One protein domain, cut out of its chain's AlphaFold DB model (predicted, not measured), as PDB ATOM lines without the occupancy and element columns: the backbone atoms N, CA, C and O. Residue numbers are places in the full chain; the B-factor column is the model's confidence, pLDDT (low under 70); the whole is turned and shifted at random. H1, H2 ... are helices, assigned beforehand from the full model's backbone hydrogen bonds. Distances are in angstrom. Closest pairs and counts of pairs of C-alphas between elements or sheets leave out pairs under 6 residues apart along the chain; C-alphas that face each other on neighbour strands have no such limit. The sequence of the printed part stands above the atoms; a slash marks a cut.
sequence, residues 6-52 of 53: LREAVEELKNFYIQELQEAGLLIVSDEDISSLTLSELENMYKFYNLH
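AT A GLANCE: This is residues 6 to 52 of the 53 residues of the protein "Fur-regulated basic protein A" of Thalassobacillus cyri (UniProt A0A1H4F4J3). Two longer helices, H1 and H3, pack on each other slantwise and run the same way, with H3 starting beside the middle of H1; between them in the chain, a loop and the short helix H2 swing out to one side and come back. The longest axis runs from the start of H1 to the end of H3. The printed part has 47 residues with three named helices, in the order H1, H2, H3, and no named strand, and its class is all helix. It is compact, with a radius of gyration of the C-alphas of 10.3 A, and spans 30 by 24 by 15 A.

HOW THE PARTS SIT: Start at Leu 6, where H1, residues 6 to 23, begins; it is the longest helix by residues. Go on to H2, residues 31 to 36, and look at Ile 18 and Ile 34: their C-alphas, the closest of H1 and H2, are 7.8 A apart, and the two helices are close but not clearly touching. H1 and H2 stand at a steep tilt of 54 degrees and run opposite ways. Next comes H3, residues 39 to 52, which touches H1; their closest C-alphas, those of Lys 14 and Leu 39, are 5.6 A apart. H1 and H3 run the same way at a steep tilt of 39 degrees, and their centres are 11.9 A apart. H2 and H3 are apart, though they follow each other in the chain. In H1, H2 and H3 every O i to N i+4 pair is within hydrogen-bond range.

IN THESE COORDINATES: Find C-alpha 6 at (14.721, 7.397, -32.370); from there H1 runs 26.0 A to C-alpha 23 at (26.140, 27.588, -20.698). After seven residues between them, H2 begins at Asp 31 and runs 8.9 A from its first C-alpha to its last, that of Ser 36. After two more residues, H3 starts at C-alpha 39, at (24.815, 10.483, -24.926), and runs 20.3 A to C-alpha 52 at (25.578, 20.255, -7.189).

THE WHOLE: Look at the first and last printed residues for the size of the whole: the C-alphas of Leu 6 and His 52 are the two farthest apart, at 30.3 A. The printed part has no cut between residues 6 and 52. The link from H1 to H2 is short, with 7 residues, the link from H2 to H3 is tight, with 2, and no link is long. Read the B-factor column for the model's confidence: the mean pLDDT of the printed part is 85.9, and the values under 70 are at residues 29 to 33 and residue 52. The mean over H2 is 70, against 91 for H1 and 89 for H3.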
ATOM      1  N   LEU A   6      13.763   7.712 -33.426       89.19
ATOM      2  CA  LEU A   6      14.721   7.397 -32.370       89.19
ATOM      3  C   LEU A   6      16.055   8.127 -32.561       89.19
ATOM      4  O   LEU A   6      16.641   8.582 -31.590       89.19
ATOM      5  N   ARG A   7      16.541   8.241 -33.803       88.62
ATOM      6  CA  ARG A   7      17.779   8.978 -34.079       88.62
ATOM      7  C   ARG A   7      17.577  10.469 -33.832       88.62
ATOM      8  O   ARG A   7      18.417  11.070 -33.191       88.62
ATOM      9  N   GLU A   8      16.464  11.029 -34.306       91.31
ATOM     10  CA  GLU A   8      16.127  12.442 -34.084       91.31
ATOM     11  C   GLU A   8      16.052  12.758 -32.581       91.31
ATOM     12  O   GLU A   8      16.752  13.652 -32.121       91.31
ATOM     13  N   ALA A   9      15.332  11.946 -31.799       91.00
ATOM     14  CA  ALA A   9      15.231  12.131 -30.350       91.00
ATOM     15  C   ALA A   9      16.586  12.018 -29.623       91.00
ATOM     16  O   ALA A   9      16.841  12.745 -28.666       91.00
ATOM     17  N   VAL A  10      17.468  11.114 -30.066       90.94
ATOM     18  CA  VAL A  10      18.818  10.977 -29.495       90.94
ATOM     19  C   VAL A  10      19.671  12.210 -29.791       90.94
ATOM     20  O   VAL A  10      20.329  12.709 -28.882       90.94
ATOM     21  N   GLU A  11      19.651  12.720 -31.023       90.81
ATOM     22  CA  GLU A  11      20.410  13.923 -31.390       90.81
ATOM     23  C   GLU A  11      19.880  15.173 -30.677       90.81
ATOM     24  O   GLU A  11      20.667  15.973 -30.174       90.81
ATOM     25  N   GLU A  12      18.557  15.324 -30.565       94.12
ATOM     26  CA  GLU A  12      17.937  16.407 -29.793       94.12
ATOM     27  C   GLU A  12      18.400  16.387 -28.332       94.12
ATOM     28  O   GLU A  12      18.794  17.423 -27.794       94.12
ATOM     29  N   LEU A  13      18.433  15.207 -27.708       94.31
ATOM     30  CA  LEU A  13      18.866  15.072 -26.320       94.31
ATOM     31  C   LEU A  13      20.373  15.313 -26.142       94.31
ATOM     32  O   LEU A  13      20.778  15.929 -25.157       94.31
ATOM     33  N   LYS A  14      21.212  14.880 -27.096       93.12
ATOM     34  CA  LYS A  14      22.646  15.217 -27.088       93.12
ATOM     35  C   LYS A  14      22.848  16.729 -27.151       93.12
ATOM     36  O   LYS A  14      23.606  17.266 -26.348       93.12
ATOM     37  N   ASN A  15      22.158  17.402 -28.072       92.12
ATOM     38  CA  ASN A  15      22.260  18.850 -28.242       92.12
ATOM     39  C   ASN A  15      21.822  19.602 -26.986       92.12
ATOM     40  O   ASN A  15      22.511  20.533 -26.580       92.12
ATOM     41  N   PHE A  16      20.740  19.155 -26.342       94.06
ATOM     42  CA  PHE A  16      20.289  19.708 -25.066       94.06
ATOM     43  C   PHE A  16      21.395  19.655 -24.000       94.06
ATOM     44  O   PHE A  16      21.768  20.687 -23.454       94.06
ATOM     45  N   TYR A  17      21.989  18.483 -23.749       93.38
ATOM     46  CA  TYR A  17      23.049  18.376 -22.740       93.38
ATOM     47  C   TYR A  17      24.296  19.187 -23.090       93.38
ATOM     48  O   TYR A  17      24.909  19.773 -22.203       93.38
ATOM     49  N   ILE A  18      24.680  19.232 -24.368       91.12
ATOM     50  CA  ILE A  18      25.819  20.038 -24.820       91.12
ATOM     51  C   ILE A  18      25.573  21.518 -24.518       91.12
ATOM     52  O   ILE A  18      26.460  22.163 -23.966       91.12
ATOM     53  N   GLN A  19      24.386  22.036 -24.840       91.25
ATOM     54  CA  GLN A  19      24.029  23.433 -24.587       91.25
ATOM     55  C   GLN A  19      24.071  23.767 -23.095       91.25
ATOM     56  O   GLN A  19      24.788  24.683 -22.709       91.25
ATOM     57  N   GLU A  20      23.411  22.975 -22.249       92.00
ATOM     58  CA  GLU A  20      23.394  23.197 -20.795       92.00
ATOM     59  C   GLU A  20      24.812  23.190 -20.195       92.00
ATOM     60  O   GLU A  20      25.174  24.045 -19.388       92.00
ATOM     61  N   LEU A  21      25.662  22.250 -20.626       89.62
ATOM     62  CA  LEU A  21      27.044  22.149 -20.145       89.62
ATOM     63  C   LEU A  21      27.938  23.288 -20.664       89.62
ATOM     64  O   LEU A  21      28.860  23.707 -19.959       89.62
ATOM     65  N   GLN A  22      27.688  23.799 -21.873       89.38
ATOM     66  CA  GLN A  22      28.375  24.976 -22.417       89.38
ATOM     67  C   GLN A  22      27.969  26.252 -21.682       89.38
ATOM     68  O   GLN A  22      28.835  27.043 -21.308       89.38
ATOM     69  N   GLU A  23      26.672  26.441 -21.440       89.38
ATOM     70  CA  GLU A  23      26.140  27.588 -20.698       89.38
ATOM     71  C   GLU A  23      26.652  27.611 -19.253       89.38
ATOM     72  O   GLU A  23      27.005  28.671 -18.733       89.38
ATOM     73  N   ALA A  24      26.804  26.437 -18.635       87.81
ATOM     74  CA  ALA A  24      27.433  26.278 -17.326       87.81
ATOM     75  C   ALA A  24      28.963  26.490 -17.329       87.81
ATOM     76  O   ALA A  24      29.590  26.471 -16.267       87.81
ATOM     77  N   GLY A  25      29.593  26.655 -18.499       87.25
ATOM     78  CA  GLY A  25      31.047  26.772 -18.641       87.25
ATOM     79  C   GLY A  25      31.816  25.478 -18.345       87.25
ATOM     80  O   GLY A  25      33.032  25.518 -18.154       87.25
ATOM     81  N   LEU A  26      31.127  24.333 -18.295       84.31
ATOM     82  CA  LEU A  26      31.706  23.010 -18.032       84.31
ATOM     83  C   LEU A  26      32.253  22.331 -19.288       84.31
ATOM     84  O   LEU A  26      33.051  21.399 -19.188       84.31
ATOM     85  N   LEU A  27      31.820  22.785 -20.460       81.50
ATOM     86  CA  LEU A  27      32.254  22.274 -21.750       81.50
ATOM     87  C   LEU A  27      32.881  23.415 -22.556       81.50
ATOM     88  O   LEU A  27      32.185  24.321 -23.010       81.50
ATOM     89  N   ILE A  28      34.201  23.372 -22.740       72.25
ATOM     90  CA  ILE A  28      34.921  24.304 -23.616       72.25
ATOM     91  C   ILE A  28      35.116  23.605 -24.958       72.25
ATOM     92  O   ILE A  28      35.716  22.537 -25.031       72.25
ATOM     93  N   VAL A  29      34.548  24.185 -26.009       65.31
ATOM     94  CA  VAL A  29      34.395  23.524 -27.305       65.31
ATOM     95  C   VAL A  29      35.712  23.498 -28.076       65.31
ATOM     96  O   VAL A  29      36.195  24.538 -28.523       65.31
ATOM     97  N   SER A  30      36.233  22.299 -28.317       67.81
ATOM     98  CA  SER A  30      36.779  21.971 -29.631       67.81
ATOM     99  C   SER A  30      35.777  21.044 -30.333       67.81
ATOM    100  O   SER A  30      35.128  20.223 -29.679       67.81
ATOM    101  N   ASP A  31      35.591  21.194 -31.648       59.25
ATOM    102  CA  ASP A  31      34.624  20.378 -32.408       59.25
ATOM    103  C   ASP A  31      34.953  18.869 -32.342       59.25
ATOM    104  O   ASP A  31      34.058  18.017 -32.393       59.25
ATOM    105  N   GLU A  32      36.234  18.522 -32.173       62.16
ATOM    106  CA  GLU A  32      36.684  17.137 -31.998       62.16
ATOM    107  C   GLU A  32      36.256  16.553 -30.645       62.16
ATOM    108  O   GLU A  32      35.787  15.414 -30.600       62.16
ATOM    109  N   ASP A  33      36.314  17.330 -29.560       69.88
ATOM    110  CA  ASP A  33      36.009  16.816 -28.222       69.88
ATOM    111  C   ASP A  33      34.510  16.544 -28.039       69.88
ATOM    112  O   ASP A  33      34.128  15.502 -27.507       69.88
ATOM    113  N   ILE A  34      33.633  17.417 -28.547       73.50
ATOM    114  CA  ILE A  34      32.175  17.254 -28.390       73.50
ATOM    115  C   ILE A  34      31.639  16.083 -29.213       73.50
ATOM    116  O   ILE A  34      30.783  15.325 -28.748       73.50
ATOM    117  N   SER A  35      32.139  15.921 -30.440       72.19
ATOM    118  CA  SER A  35      31.694  14.846 -31.334       72.19
ATOM    119  C   SER A  35      32.083  13.453 -30.823       72.19
ATOM    120  O   SER A  35      31.404  12.475 -31.146       72.19
ATOM    121  N   SER A  36      33.114  13.374 -29.973       83.25
ATOM    122  CA  SER A  36      33.564  12.139 -29.327       83.25
ATOM    123  C   SER A  36      32.673  11.681 -28.164       83.25
ATOM    124  O   SER A  36      32.638  10.487 -27.861       83.25
ATOM    125  N   LEU A  37      31.909  12.594 -27.550       87.44
ATOM    126  CA  LEU A  37      31.093  12.288 -26.377       87.44
ATOM    127  C   LEU A  37      29.823  11.518 -26.750       87.44
ATOM    128  O   LEU A  37      29.028  11.892 -27.630       87.44
ATOM    129  N   THR A  38      29.596  10.429 -26.027       92.44
ATOM    130  CA  THR A  38      28.367   9.645 -26.081       92.44
ATOM    131  C   THR A  38      27.234  10.345 -25.328       92.44
ATOM    132  O   THR A  38      27.444  11.199 -24.469       92.44
ATOM    133  N   LEU A  39      25.989   9.955 -25.626       92.31
ATOM    134  CA  LEU A  39      24.815  10.483 -24.926       92.31
ATOM    135  C   LEU A  39      24.884  10.239 -23.406       92.31
ATOM    136  O   LEU A  39      24.522  11.116 -22.632       92.31
ATOM    137  N   SER A  40      25.362   9.066 -22.982       93.62
ATOM    138  CA  SER A  40      25.451   8.714 -21.561       93.62
ATOM    139  C   SER A  40      26.514   9.525 -20.816       93.62
ATOM    140  O   SER A  40      26.312   9.858 -19.652       93.62
ATOM    141  N   GLU A  41      27.630   9.867 -21.462       92.38
ATOM    142  CA  GLU A  41      28.651  10.742 -20.867       92.38
ATOM    143  C   GLU A  41      28.101  12.153 -20.653       92.38
ATOM    144  O   GLU A  41      28.196  12.680 -19.544       92.38
ATOM    145  N   LEU A  42      27.433  12.711 -21.668       92.81
ATOM    146  CA  LEU A  42      26.758  14.007 -21.579       92.81
ATOM    147  C   LEU A  42      25.690  14.023 -20.473       92.81
ATOM    148  O   LEU A  42      25.651  14.943 -19.658       92.81
ATOM    149  N   GLU A  43      24.865  12.975 -20.391       95.00
ATOM    150  CA  GLU A  43      23.848  12.832 -19.347       95.00
ATOM    151  C   GLU A  43      24.465  12.772 -17.942       95.00
ATOM    152  O   GLU A  43      23.959  13.401 -17.013       95.00
ATOM    153  N   ASN A  44      25.562  12.029 -17.769       94.12
ATOM    154  CA  ASN A  44      26.244  11.919 -16.479       94.12
ATOM    155  C   ASN A  44      26.833  13.261 -16.036       94.12
ATOM    156  O   ASN A  44      26.690  13.629 -14.870       94.12
ATOM    157  N   MET A  45      27.450  14.003 -16.958       91.31
ATOM    158  CA  MET A  45      27.973  15.345 -16.686       91.31
ATOM    159  C   MET A  45      26.848  16.308 -16.297       91.31
ATOM    160  O   MET A  45      26.955  17.000 -15.285       91.31
ATOM    161  N   TYR A  46      25.744  16.302 -17.049       92.81
ATOM    162  CA  TYR A  46      24.571  17.133 -16.770       92.81
ATOM    163  C   TYR A  46      23.945  16.811 -15.405       92.81
ATOM    164  O   TYR A  46      23.677  17.710 -14.611       92.81
ATOM    165  N   LYS A  47      23.761  15.524 -15.082       93.62
ATOM    166  CA  LYS A  47      23.253  15.096 -13.768       93.62
ATOM    167  C   LYS A  47      24.186  15.498 -12.636       93.62
ATOM    168  O   LYS A  47      23.707  15.956 -11.605       93.62
ATOM    169  N   PHE A  48      25.494  15.327 -12.816       90.25
ATOM    170  CA  PHE A  48      26.478  15.733 -11.820       90.25
ATOM    171  C   PHE A  48      26.393  17.239 -11.548       90.25
ATOM    172  O   PHE A  48      26.290  17.646 -10.397       90.25
ATOM    173  N   TYR A  49      26.344  18.057 -12.601       86.19
ATOM    174  CA  TYR A  49      26.170  19.503 -12.478       86.19
ATOM    175  C   TYR A  49      24.868  19.880 -11.756       86.19
ATOM    176  O   TYR A  49      24.902  20.631 -10.783       86.19
ATOM    177  N   ASN A  50      23.733  19.319 -12.170       86.00
ATOM    178  CA  ASN A  50      22.427  19.647 -11.589       86.00
ATOM    179  C   ASN A  50      22.220  19.162 -10.154       86.00
ATOM    180  O   ASN A  50      21.348  19.669  -9.462       86.00
ATOM    181  N   LEU A  51      22.969  18.156  -9.702       79.38
ATOM    182  CA  LEU A  51      22.922  17.705  -8.308       79.38
ATOM    183  C   LEU A  51      23.763  18.586  -7.372       79.38
ATOM    184  O   LEU A  51      23.651  18.459  -6.153       79.38
ATOM    185  N   HIS A  52      24.623  19.436  -7.932       67.44
ATOM    186  CA  HIS A  52      25.578  20.255  -7.189       67.44
ATOM    187  C   HIS A  52      25.336  21.772  -7.321       67.44
ATOM    188  O   HIS A  52      26.104  22.538  -6.737       67.44
TER     189      HIS A  52